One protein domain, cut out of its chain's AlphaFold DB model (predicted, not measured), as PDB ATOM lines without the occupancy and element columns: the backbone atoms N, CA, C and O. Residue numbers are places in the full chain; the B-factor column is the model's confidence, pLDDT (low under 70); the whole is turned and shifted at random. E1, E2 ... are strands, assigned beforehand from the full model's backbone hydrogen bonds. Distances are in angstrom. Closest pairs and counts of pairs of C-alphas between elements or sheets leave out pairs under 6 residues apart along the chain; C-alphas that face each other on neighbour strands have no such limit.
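What this domain is: This is residues 619 to 711 of the 998 residues of an uncharacterized protein of Candidatus Riflebacteria bacterium HGW-Riflebacteria-1 (UniProt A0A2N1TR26). A strongly twisted sheet of five strands, E3 E4 E2 E8 E9, has the small two-strand sheet E1 E5 over part of one face, a small sandwich; the hairpin of E6 and E7 lies off one end, apart from the other seven strands. The printed part has 93 residues with nine named strands, E1 to E9 in order along the chain, and no named helix. Each of the three sheets is antiparallel and the class is all strand, though under half of the residues, 40 of 93, are in named elements. The whole is compact, with a radius of gyration of the C-alphas of 13.0 A, and elongated, spanning 40 by 25 by 22 A.

How they stand to each other: E1, residues 619 to 622, is the antiparallel neighbour of E5, residues 667 to 671, with N 620 and O 669 2.8 A apart, within hydrogen-bond range. E2, residues 626 to 632, is an inner strand of the large sheet, between E4, residues 654 to 658, and E8, residues 691 to 697. N 628 and O 657 are 2.8 A apart across E2 and E4, and N 629 and O 694 are 2.8 A apart across E2 and E8. E3, residues 648 to 650, is an edge strand and forms a hairpin with E4, with N 650 and O 654 2.8 A apart. The two sheets form a sandwich, two sheets face to face: their facing parts are 9.1 A centre to centre, and their strands stand at 23 degrees. The closest C-alphas of E4 and E5 are those of Pro 658 and Val 669, 7.2 A apart. E6, residues 677 to 679, and E7, residues 684 to 686, form a hairpin, with N 679 and O 684 2.9 A apart. E9, residues 706 to 708, is the other edge strand and forms a hairpin with E8, with N 693 and O 706 2.8 A apart.

Where its parts are: E1 begins at C-alpha 619, (74.345, 55.786, 71.561). E2 is 19.8 A from first to last C-alpha, E4 13.1 A, E5 13.7 A and E8 18.9 A. E7 begins at C-alpha 684, (93.296, 65.482, 55.765), and E9 ends at C-alpha 708, (76.553, 65.042, 70.399).

The domain as a whole: The two C-alphas farthest apart are those of Gly 664 and Glu 683, at 43.0 A. The printed part has no cut. The link from E2 to E3, 15 residues, is long. The mean pLDDT of the printed part is 81.7; residues 651 to 653, 663 to 664, 680 to 682, 684 and 711 are under 70.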
ATOM      1  N   THR A 619      75.570  56.586  71.684       85.31
ATOM      2  CA  THR A 619      74.345  55.786  71.561       85.31
ATOM      3  C   THR A 619      73.174  56.711  71.280       85.31
ATOM      4  O   THR A 619      72.907  57.606  72.064       85.31
ATOM      5  N   ILE A 620      72.479  56.517  70.166       86.62
ATOM      6  CA  ILE A 620      71.270  57.274  69.829       86.62
ATOM      7  C   ILE A 620      70.086  56.334  70.005       86.62
ATOM      8  O   ILE A 620      70.105  55.231  69.458       86.62
ATOM      9  N   THR A 621      69.081  56.752  70.768       83.94
ATOM     10  CA  THR A 621      67.897  55.952  71.101       83.94
ATOM     11  C   THR A 621      66.613  56.585  70.570       83.94
ATOM     12  O   THR A 621      66.560  57.781  70.294       83.94
ATOM     13  N   SER A 622      65.584  55.756  70.412       83.81
ATOM     14  CA  SER A 622      64.227  56.127  70.011       83.81
ATOM     15  C   SER A 622      63.235  55.172  70.671       83.81
ATOM     16  O   SER A 622      63.522  53.983  70.804       83.81
ATOM     17  N   ASP A 623      62.060  55.660  71.049       82.25
ATOM     18  CA  ASP A 623      60.940  54.837  71.524       82.25
ATOM     19  C   ASP A 623      60.284  54.048  70.372       82.25
ATOM     20  O   ASP A 623      59.789  52.935  70.554       82.25
ATOM     21  N   LYS A 624      60.336  54.602  69.155       85.94
ATOM     22  CA  LYS A 624      59.720  54.062  67.936       85.94
ATOM     23  C   LYS A 624      60.759  53.583  66.915       85.94
ATOM     24  O   LYS A 624      61.877  54.110  66.875       85.94
ATOM     25  N   PRO A 625      60.407  52.612  66.046       91.62
ATOM     26  CA  PRO A 625      61.302  52.152  64.993       91.62
ATOM     27  C   PRO A 625      61.517  53.257  63.961       91.62
ATOM     28  O   PRO A 625      60.606  54.024  63.648       91.62
ATOM     29  N   GLY A 626      62.701  53.283  63.361       93.50
ATOM     30  CA  GLY A 626      63.044  54.278  62.358       93.50
ATOM     31  C   GLY A 626      64.490  54.168  61.903       93.50
ATOM     32  O   GLY A 626      65.123  53.109  61.984       93.50
ATOM     33  N   VAL A 627      65.021  55.284  61.433       94.88
ATOM     34  CA  VAL A 627      66.410  55.439  61.013       94.88
ATOM     35  C   VAL A 627      67.001  56.687  61.651       94.88
ATOM     36  O   VAL A 627      66.295  57.647  61.950       94.88
ATOM     37  N   VAL A 628      68.314  56.681  61.835       94.56
ATOM     38  CA  VAL A 628      69.083  57.865  62.205       94.56
ATOM     39  C   VAL A 628      69.775  58.386  60.960       94.56
ATOM     40  O   VAL A 628      70.597  57.676  60.381       94.56
ATOM     41  N   ILE A 629      69.452  59.614  60.565       92.06
ATOM     42  CA  ILE A 629      70.203  60.380  59.570       92.06
ATOM     43  C   ILE A 629      71.279  61.148  60.322       92.06
ATOM     44  O   ILE A 629      70.954  61.884  61.246       92.06
ATOM     45  N   TRP A 630      72.551  60.979  59.978       91.62
ATOM     46  CA  TRP A 630      73.641  61.607  60.714       91.62
ATOM     47  C   TRP A 630      74.830  61.985  59.839       91.62
ATOM     48  O   TRP A 630      75.101  61.389  58.795       91.62
ATOM     49  N   GLY A 631      75.559  62.989  60.310       88.69
ATOM     50  CA  GLY A 631      76.868  63.378  59.815       88.69
ATOM     51  C   GLY A 631      77.812  63.684  60.972       88.69
ATOM     52  O   GLY A 631      77.412  63.721  62.137       88.69
ATOM     53  N   TYR A 632      79.079  63.911  60.655       85.50
ATOM     54  CA  TYR A 632      80.097  64.251  61.651       85.50
ATOM     55  C   TYR A 632      80.667  65.649  61.398       85.50
ATOM     56  O   TYR A 632      80.643  66.122  60.265       85.50
ATOM     57  N   ASN A 633      81.153  66.326  62.441       80.88
ATOM     58  CA  ASN A 633      81.842  67.621  62.342       80.88
ATOM     59  C   ASN A 633      81.143  68.640  61.431       80.88
ATOM     60  O   ASN A 633      81.691  69.015  60.389       80.88
ATOM     61  N   ASN A 634      79.959  69.101  61.834       74.62
ATOM     62  CA  ASN A 634      79.051  69.934  61.051       74.62
ATOM     63  C   ASN A 634      78.464  69.195  59.831       74.62
ATOM     64  O   ASN A 634      78.693  69.583  58.687       74.62
ATOM     65  N   TRP A 635      77.735  68.099  60.091       74.69
ATOM     66  CA  TRP A 635      76.981  67.311  59.094       74.69
ATOM     67  C   TRP A 635      77.766  66.830  57.854       74.69
ATOM     68  O   TRP A 635      77.186  66.585  56.797       74.69
ATOM     69  N   ARG A 636      79.088  66.650  57.945       77.44
ATOM     70  CA  ARG A 636      79.874  66.064  56.846       77.44
ATOM     71  C   ARG A 636      79.566  64.582  56.684       77.44
ATOM     72  O   ARG A 636      79.161  63.922  57.646       77.44
ATOM     73  N   THR A 637      79.870  64.052  55.498       81.12
ATOM     74  CA  THR A 637      79.815  62.614  55.228       81.12
ATOM     75  C   THR A 637      80.753  61.871  56.151       81.12
ATOM     76  O   THR A 637      81.965  62.035  56.026       81.12
ATOM     77  N   PRO A 638      80.234  61.040  57.065       85.62
ATOM     78  CA  PRO A 638      81.108  60.238  57.888       85.62
ATOM     79  C   PRO A 638      81.831  59.238  56.976       85.62
ATOM     80  O   PRO A 638      81.175  58.601  56.144       85.62
ATOM     81  N   PRO A 639      83.156  59.071  57.111       83.00
ATOM     82  CA  PRO A 639      83.887  58.036  56.392       83.00
ATOM     83  C   PRO A 639      83.272  56.661  56.648       83.00
ATOM     84  O   PRO A 639      82.773  56.398  57.746       83.00
ATOM     85  N   LYS A 640      83.323  55.763  55.655       83.31
ATOM     86  CA  LYS A 640      82.730  54.411  55.753       83.31
ATOM     87  C   LYS A 640      83.224  53.623  56.968       83.31
ATOM     88  O   LYS A 640      82.501  52.788  57.496       83.31
ATOM     89  N   GLU A 641      84.432  53.919  57.433       82.75
ATOM     90  CA  GLU A 641      85.046  53.348  58.635       82.75
ATOM     91  C   GLU A 641      84.247  53.626  59.921       82.75
ATOM     92  O   GLU A 641      84.335  52.862  60.879       82.75
ATOM     93  N   LEU A 642      83.455  54.705  59.949       84.75
ATOM     94  CA  LEU A 642      82.611  55.083  61.085       84.75
ATOM     95  C   LEU A 642      81.212  54.461  61.034       84.75
ATOM     96  O   LEU A 642      80.437  54.637  61.973       84.75
ATOM     97  N   TRP A 643      80.848  53.792  59.938       89.44
ATOM     98  CA  TRP A 643      79.472  53.384  59.688       89.44
ATOM     99  C   TRP A 643      79.089  52.147  60.497       89.44
ATOM    100  O   TRP A 643      79.669  51.075  60.305       89.44
ATOM    101  N   PRO A 644      78.039  52.226  61.333       90.44
ATOM    102  CA  PRO A 644      77.469  51.026  61.920       90.44
ATOM    103  C   PRO A 644      76.888  50.108  60.838       90.44
ATOM    104  O   PRO A 644      76.509  50.542  59.745       90.44
ATOM    105  N   ALA A 645      76.757  48.821  61.143       87.25
ATOM    106  CA  ALA A 645      76.229  47.856  60.185       87.25
ATOM    107  C   ALA A 645      74.786  48.195  59.751       87.25
ATOM    108  O   ALA A 645      73.918  48.457  60.587       87.25
ATOM    109  N   GLY A 646      74.537  48.133  58.440       87.50
ATOM    110  CA  GLY A 646      73.265  48.522  57.816       87.50
ATOM    111  C   GLY A 646      73.191  49.997  57.411       87.50
ATOM    112  O   GLY A 646      72.184  50.410  56.839       87.50
ATOM    113  N   THR A 647      74.239  50.783  57.676       91.81
ATOM    114  CA  THR A 647      74.317  52.171  57.214       91.81
ATOM    115  C   THR A 647      74.416  52.231  55.700       91.81
ATOM    116  O   THR A 647      75.212  51.523  55.083       91.81
ATOM    117  N   ARG A 648      73.627  53.122  55.111       86.12
ATOM    118  CA  ARG A 648      73.721  53.493  53.703       86.12
ATOM    119  C   ARG A 648      73.822  54.999  53.579       86.12
ATOM    120  O   ARG A 648      73.419  55.729  54.480       86.12
ATOM    121  N   ILE A 649      74.339  55.451  52.448       75.69
ATOM    122  CA  ILE A 649      74.359  56.874  52.151       75.69
ATOM    123  C   ILE A 649      72.921  57.360  51.946       75.69
ATOM    124  O   ILE A 649      72.140  56.739  51.224       75.69
ATOM    125  N   PHE A 650      72.598  58.477  52.579       70.50
ATOM    126  CA  PHE A 650      71.372  59.236  52.428       70.50
ATOM    127  C   PHE A 650      71.698  60.577  51.782       70.50
ATOM    128  O   PHE A 650      72.626  61.267  52.206       70.50
ATOM    129  N   ASN A 651      70.973  60.902  50.710       60.84
ATOM    130  CA  ASN A 651      71.191  62.096  49.891       60.84
ATOM    131  C   ASN A 651      72.679  62.325  49.528       60.84
ATOM    132  O   ASN A 651      73.167  63.437  49.579       60.84
ATOM    133  N   SER A 652      73.428  61.264  49.210       53.53
ATOM    134  CA  SER A 652      74.886  61.218  48.927       53.53
ATOM    135  C   SER A 652      75.897  61.711  49.956       53.53
ATOM    136  O   SER A 652      77.084  61.440  49.778       53.53
ATOM    137  N   ARG A 653      75.487  62.397  51.018       66.19
ATOM    138  CA  ARG A 653      76.442  62.994  51.965       66.19
ATOM    139  C   ARG A 653      76.174  62.657  53.412       66.19
ATOM    140  O   ARG A 653      77.048  62.858  54.231       66.19
ATOM    141  N   LEU A 654      74.998  62.157  53.763       79.25
ATOM    142  CA  LEU A 654      74.708  61.779  55.142       79.25
ATOM    143  C   LEU A 654      74.704  60.264  55.268       79.25
ATOM    144  O   LEU A 654      74.460  59.538  54.305       79.25
ATOM    145  N   ALA A 655      74.995  59.769  56.458       88.12
ATOM    146  CA  ALA A 655      74.790  58.372  56.772       88.12
ATOM    147  C   ALA A 655      73.364  58.184  57.281       88.12
ATOM    148  O   ALA A 655      72.897  58.917  58.144       88.12
ATOM    149  N   MET A 656      72.670  57.181  56.761       92.19
ATOM    150  CA  MET A 656      71.409  56.715  57.314       92.19
ATOM    151  C   MET A 656      71.602  55.325  57.877       92.19
ATOM    152  O   MET A 656      71.860  54.373  57.136       92.19
ATOM    153  N   THR A 657      71.444  55.215  59.187       95.75
ATOM    154  CA  THR A 657      71.642  53.973  59.920       95.75
ATOM    155  C   THR A 657      70.321  53.507  60.530       95.75
ATOM    156  O   THR A 657      69.682  54.278  61.243       95.75
ATOM    157  N   PRO A 658      69.886  52.259  60.282       94.81
ATOM    158  CA  PRO A 658      68.685  51.712  60.902       94.81
ATOM    159  C   PRO A 658      68.794  51.668  62.424       94.81
ATOM    160  O   PRO A 658      69.805  51.207  62.964       94.81
ATOM    161  N   LEU A 659      67.727  52.086  63.102       93.44
ATOM    162  CA  LEU A 659      67.562  51.828  64.525       93.44
ATOM    163  C   LEU A 659      67.281  50.331  64.739       93.44
ATOM    164  O   LEU A 659      66.499  49.717  64.010       93.44
ATOM    165  N   ARG A 660      67.936  49.734  65.733       91.00
ATOM    166  CA  ARG A 660      67.827  48.318  66.103       91.00
ATOM    167  C   ARG A 660      67.049  48.174  67.395       91.00
ATOM    168  O   ARG A 660      67.207  48.992  68.287       91.00
ATOM    169  N   GLU A 661      66.247  47.129  67.501       87.31
ATOM    170  CA  GLU A 661      65.449  46.860  68.697       87.31
ATOM    171  C   GLU A 661      66.339  46.488  69.897       87.31
ATOM    172  O   GLU A 661      67.343  45.779  69.754       87.31
ATOM    173  N   LEU A 662      65.985  46.995  71.079       78.25
ATOM    174  CA  LEU A 662      66.599  46.646  72.358       78.25
ATOM    175  C   LEU A 662      65.826  45.520  73.047       78.25
ATOM    176  O   LEU A 662      64.598  45.476  73.026       78.25
ATOM    177  N   GLN A 663      66.551  44.634  73.735       64.44
ATOM    178  CA  GLN A 663      65.916  43.717  74.681       64.44
ATOM    179  C   GLN A 663      65.312  44.530  75.833       64.44
ATOM    180  O   GLN A 663      66.053  45.162  76.583       64.44
ATOM    181  N   GLY A 664      63.983  44.507  75.957       55.78
ATOM    182  CA  GLY A 664      63.238  45.270  76.967       55.78
ATOM    183  C   GLY A 664      62.384  46.420  76.420       55.78
ATOM    184  O   GLY A 664      61.672  47.035  77.205       55.78
ATOM    185  N   GLY A 665      62.396  46.660  75.103       70.06
ATOM    186  CA  GLY A 665      61.635  47.735  74.455       70.06
ATOM    187  C   GLY A 665      62.523  48.891  73.986       70.06
ATOM    188  O   GLY A 665      63.633  49.086  74.478       70.06
ATOM    189  N   GLY A 666      62.041  49.636  72.987       79.69
ATOM    190  CA  GLY A 666      62.765  50.751  72.368       79.69
ATOM    191  C   GLY A 666      63.779  50.334  71.296       79.69
ATOM    192  O   GLY A 666      64.014  49.153  71.023       79.69
ATOM    193  N   TYR A 667      64.380  51.337  70.658       88.56
ATOM    194  CA  TYR A 667      65.315  51.172  69.553       88.56
ATOM    195  C   TYR A 667      66.574  52.026  69.726       88.56
ATOM    196  O   TYR A 667      66.549  53.078  70.360       88.56
ATOM    197  N   TYR A 668      67.692  51.590  69.144       89.12
ATOM    198  CA  TYR A 668      68.966  52.297  69.226       89.12
ATOM    199  C   TYR A 668      69.878  52.101  68.018       89.12
ATOM    200  O   TYR A 668      69.781  51.131  67.268       89.12
ATOM    201  N   VAL A 669      70.851  52.992  67.894       90.56
ATOM    202  CA  VAL A 669      72.067  52.798  67.110       90.56
ATOM    203  C   VAL A 669      73.267  53.215  67.952       90.56
ATOM    204  O   VAL A 669      73.204  54.172  68.722       90.56
ATOM    205  N   LYS A 670      74.376  52.492  67.813       88.94
ATOM    206  CA  LYS A 670      75.662  52.860  68.404       88.94
ATOM    207  C   LYS A 670      76.618  53.253  67.285       88.94
ATOM    208  O   LYS A 670      76.818  52.460  66.367       88.94
ATOM    209  N   ILE A 671      77.174  54.458  67.357       89.19
ATOM    210  CA  ILE A 671      78.081  55.024  66.351       89.19
ATOM    211  C   ILE A 671      79.447  55.239  67.000       89.19
ATOM    212  O   ILE A 671      79.525  55.747  68.114       89.19
ATOM    213  N   GLY A 672      80.523  54.837  66.326       83.88
ATOM    214  CA  GLY A 672      81.870  54.799  66.896       83.88
ATOM    215  C   GLY A 672      82.227  53.428  67.505       83.88
ATOM    216  O   GLY A 672      81.503  52.453  67.294       83.88
ATOM    217  N   PRO A 673      83.335  53.306  68.264       79.38
ATOM    218  CA  PRO A 673      84.185  54.378  68.793       79.38
ATOM    219  C   PRO A 673      84.892  55.165  67.691       79.38
ATOM    220  O   PRO A 673      85.075  54.671  66.580       79.38
ATOM    221  N   PHE A 674      85.297  56.388  68.007       83.56
ATOM    222  CA  PHE A 674      85.812  57.322  67.016       83.56
ATOM    223  C   PHE A 674      87.329  57.442  67.125       83.56
ATOM    224  O   PHE A 674      87.885  57.820  68.156       83.56
ATOM    225  N   LYS A 675      88.009  57.094  66.034       80.38
ATOM    226  CA  LYS A 675      89.430  57.383  65.822       80.38
ATOM    227  C   LYS A 675      89.546  58.594  64.890       80.38
ATOM    228  O   LYS A 675      88.562  58.930  64.234       80.38
ATOM    229  N   PRO A 676      90.713  59.257  64.811       81.00
ATOM    230  CA  PRO A 676      90.959  60.211  63.738       81.00
ATOM    231  C   PRO A 676      90.724  59.528  62.392       81.00
ATOM    232  O   PRO A 676      91.192  58.407  62.185       81.00
ATOM    233  N   VAL A 677      89.996  60.192  61.505       83.19
ATOM    234  CA  VAL A 677      89.621  59.663  60.192       83.19
ATOM    235  C   VAL A 677      90.176  60.552  59.094       83.19
ATOM    236  O   VAL A 677      90.339  61.758  59.286       83.19
ATOM    237  N   LYS A 678      90.475  59.966  57.933       80.50
ATOM    238  CA  LYS A 678      90.773  60.750  56.736       80.50
ATOM    239  C   LYS A 678      89.451  61.284  56.190       80.50
ATOM    240  O   LYS A 678      88.620  60.510  55.726       80.50
ATOM    241  N   ASP A 679      89.249  62.594  56.272       74.94
ATOM    242  CA  ASP A 679      88.116  63.240  55.614       74.94
ATOM    243  C   ASP A 679      88.400  63.266  54.109       74.94
ATOM    244  O   ASP A 679      89.375  63.882  53.675       74.94
ATOM    245  N   GLU A 680      87.587  62.554  53.325       68.50
ATOM    246  CA  GLU A 680      87.761  62.452  51.870       68.50
ATOM    247  C   GLU A 680      87.616  63.813  51.176       68.50
ATOM    248  O   GLU A 680      88.320  64.070  50.208       68.50
ATOM    249  N   ALA A 681      86.771  64.708  51.696       60.44
ATOM    250  CA  ALA A 681      86.529  66.018  51.096       60.44
ATOM    251  C   ALA A 681      87.610  67.051  51.456       60.44
ATOM    252  O   ALA A 681      87.855  67.982  50.694       60.44
ATOM    253  N   LEU A 682      88.239  66.929  52.626       59.12
ATOM    254  CA  LEU A 682      89.325  67.822  53.051       59.12
ATOM    255  C   LEU A 682      90.726  67.281  52.749       59.12
ATOM    256  O   LEU A 682      91.706  67.967  53.037       59.12
ATOM    257  N   GLU A 683      90.812  66.027  52.313       72.06
ATOM    258  CA  GLU A 683      92.050  65.274  52.103       72.06
ATOM    259  C   GLU A 683      93.012  65.269  53.310       72.06
ATOM    260  O   GLU A 683      94.224  65.098  53.164       72.06
ATOM    261  N   LYS A 684      92.491  65.412  54.534       68.75
ATOM    262  CA  LYS A 684      93.296  65.482  55.765       68.75
ATOM    263  C   LYS A 684      92.736  64.611  56.879       68.75
ATOM    264  O   LYS A 684      91.547  64.307  56.917       68.75
ATOM    265  N   ILE A 685      93.607  64.244  57.818       77.88
ATOM    266  CA  ILE A 685      93.190  63.566  59.047       77.88
ATOM    267  C   ILE A 685      92.482  64.583  59.941       77.88
ATOM    268  O   ILE A 685      93.049  65.621  60.287       77.88
ATOM    269  N   VAL A 686      91.253  64.268  60.326       79.81
ATOM    270  CA  VAL A 686      90.448  65.056  61.259       79.81
ATOM    271  C   VAL A 686      90.052  64.200  62.455       79.81
ATOM    272  O   VAL A 686      89.904  62.982  62.355       79.81
ATOM    273  N   PHE A 687      89.886  64.836  63.609       83.00
ATOM    274  CA  PHE A 687      89.268  64.198  64.766       83.00
ATOM    275  C   PHE A 687      87.756  64.260  64.609       83.00
ATOM    276  O   PHE A 687      87.253  65.221  64.040       83.00
ATOM    277  N   VAL A 688      87.031  63.251  65.090       83.56
ATOM    278  CA  VAL A 688      85.582  63.381  65.258       83.56
ATOM    279  C   VAL A 688      85.370  64.215  66.518       83.56
ATOM    280  O   VAL A 688      85.728  63.790  67.613       83.56
ATOM    281  N   ASP A 689      84.845  65.418  66.344       79.50
ATOM    282  CA  ASP A 689      84.577  66.386  67.406       79.50
ATOM    283  C   ASP A 689      83.080  66.436  67.738       79.50
ATOM    284  O   ASP A 689      82.705  66.782  68.854       79.50
ATOM    285  N   GLU A 690      82.216  66.049  66.792       83.56
ATOM    286  CA  GLU A 690      80.769  65.966  66.993       83.56
ATOM    287  C   GLU A 690      80.078  64.985  66.034       83.56
ATOM    288  O   GLU A 690      80.513  64.779  64.898       83.56
ATOM    289  N   ILE A 691      78.953  64.432  66.486       88.06
ATOM    290  CA  ILE A 691      77.963  63.718  65.680       88.06
ATOM    291  C   ILE A 691      76.687  64.549  65.662       88.06
ATOM    292  O   ILE A 691      76.100  64.814  66.710       88.06
ATOM    293  N   ASN A 692      76.254  64.947  64.473       85.38
ATOM    294  CA  ASN A 692      74.978  65.615  64.257       85.38
ATOM    295  C   ASN A 692      73.997  64.602  63.683       85.38
ATOM    296  O   ASN A 692      74.378  63.834  62.798       85.38
ATOM    297  N   TYR A 693      72.768  64.568  64.183       89.38
ATOM    298  CA  TYR A 693      71.805  63.559  63.777       89.38
ATOM    299  C   TYR A 693      70.353  64.030  63.846       89.38
ATOM    300  O   TYR A 693      70.020  65.000  64.517       89.38
ATOM    301  N   GLN A 694      69.487  63.312  63.145       89.06
ATOM    302  CA  GLN A 694      68.041  63.457  63.148       89.06
ATOM    303  C   GLN A 694      67.434  62.056  63.108       89.06
ATOM    304  O   GLN A 694      67.943  61.172  62.410       89.06
ATOM    305  N   ILE A 695      66.367  61.829  63.865       89.12
ATOM    306  CA  ILE A 695      65.648  60.555  63.833       89.12
ATOM    307  C   ILE A 695      64.462  60.710  62.891       89.12
ATOM    308  O   ILE A 695      63.668  61.633  63.045       89.12
ATOM    309  N   VAL A 696      64.335  59.787  61.940       89.50
ATOM    310  CA  VAL A 696      63.167  59.681  61.065       89.50
ATOM    311  C   VAL A 696      62.450  58.386  61.403       89.50
ATOM    312  O   VAL A 696      62.992  57.287  61.231       89.50
ATOM    313  N   LEU A 697      61.241  58.515  61.936       91.44
ATOM    314  CA  LEU A 697      60.414  57.391  62.351       91.44
ATOM    315  C   LEU A 697      59.894  56.615  61.136       91.44
ATOM    316  O   LEU A 697      59.842  57.113  60.013       91.44
ATOM    317  N   LYS A 698      59.485  55.363  61.352       89.56
ATOM    318  CA  LYS A 698      58.972  54.484  60.287       89.56
ATOM    319  C   LYS A 698      57.729  55.044  59.574       89.56
ATOM    320  O   LYS A 698      57.477  54.665  58.433       89.56
ATOM    321  N   ASP A 699      56.964  55.913  60.234       81.44
ATOM    322  CA  ASP A 699      55.803  56.611  59.663       81.44
ATOM    323  C   ASP A 699      56.171  57.875  58.859       81.44
ATOM    324  O   ASP A 699      55.291  58.501  58.273       81.44
ATOM    325  N   GLY A 700      57.462  58.215  58.788       78.62
ATOM    326  CA  GLY A 700      57.984  59.388  58.094       78.62
ATOM    327  C   GLY A 700      58.078  60.643  58.961       78.62
ATOM    328  O   GLY A 700      58.533  61.665  58.459       78.62
ATOM    329  N   THR A 701      57.685  60.588  60.237       79.75
ATOM    330  CA  THR A 701      57.838  61.722  61.157       79.75
ATOM    331  C   THR A 701      59.316  61.994  61.406       79.75
ATOM    332  O   THR A 701      60.059  61.102  61.824       79.75
ATOM    333  N   GLU A 702      59.736  63.230  61.179       79.25
ATOM    334  CA  GLU A 702      61.081  63.688  61.495       79.25
ATOM    335  C   GLU A 702      61.099  64.314  62.891       79.25
ATOM    336  O   GLU A 702      60.290  65.189  63.191       79.25
ATOM    337  N   LEU A 703      62.005  63.852  63.749       79.25
ATOM    338  CA  LEU A 703      62.263  64.480  65.043       79.25
ATOM    339  C   LEU A 703      63.275  65.619  64.890       79.25
ATOM    340  O   LEU A 703      63.955  65.721  63.864       79.25
ATOM    341  N   ASP A 704      63.414  66.440  65.927       72.44
ATOM    342  CA  ASP A 704      64.358  67.553  65.915       72.44
ATOM    343  C   ASP A 704      65.801  67.091  65.708       72.44
ATOM    344  O   ASP A 704      66.240  66.028  66.172       72.44
ATOM    345  N   LYS A 705      66.560  67.931  65.005       75.75
ATOM    346  CA  LYS A 705      67.995  67.742  64.814       75.75
ATOM    347  C   LYS A 705      68.699  67.897  66.158       75.75
ATOM    348  O   LYS A 705      68.493  68.862  66.887       75.75
ATOM    349  N   ARG A 706      69.571  66.949  66.469       81.25
ATOM    350  CA  ARG A 706      70.332  66.884  67.714       81.25
ATOM    351  C   ARG A 706      71.811  66.744  67.415       81.25
ATOM    352  O   ARG A 706      72.224  66.343  66.326       81.25
ATOM    353  N   ARG A 707      72.629  67.057  68.411       82.00
ATOM    354  CA  ARG A 707      74.081  66.997  68.288       82.00
ATOM    355  C   ARG A 707      74.714  66.455  69.553       82.00
ATOM    356  O   ARG A 707      74.273  66.724  70.667       82.00
ATOM    357  N   ILE A 708      75.782  65.697  69.355       79.81
ATOM    358  CA  ILE A 708      76.553  65.042  70.399       79.81
ATOM    359  C   ILE A 708      78.005  65.452  70.211       79.81
ATOM    360  O   ILE A 708      78.563  65.203  69.149       79.81
ATOM    361  N   LYS A 709      78.617  66.063  71.225       74.00
ATOM    362  CA  LYS A 709      80.037  66.461  71.204       74.00
ATOM    363  C   LYS A 709      80.932  65.580  72.069       74.00
ATOM    364  O   LYS A 709      82.150  65.668  72.004       74.00
ATOM    365  N   GLN A 710      80.334  64.708  72.881       71.00
ATOM    366  CA  GLN A 710      81.053  63.812  73.780       71.00
ATOM    367  C   GLN A 710      80.464  62.412  73.702       71.00
ATOM    368  O   GLN A 710      79.253  62.249  73.642       71.00
ATOM    369  N   GLY A 711      81.316  61.387  73.757       65.06
ATOM    370  CA  GLY A 711      80.863  59.994  73.882       65.06
ATOM    371  C   GLY A 711      80.462  59.614  75.314       65.06
ATOM    372  O   GLY A 711      80.446  58.434  75.650       65.06
TER     373      GLY A 711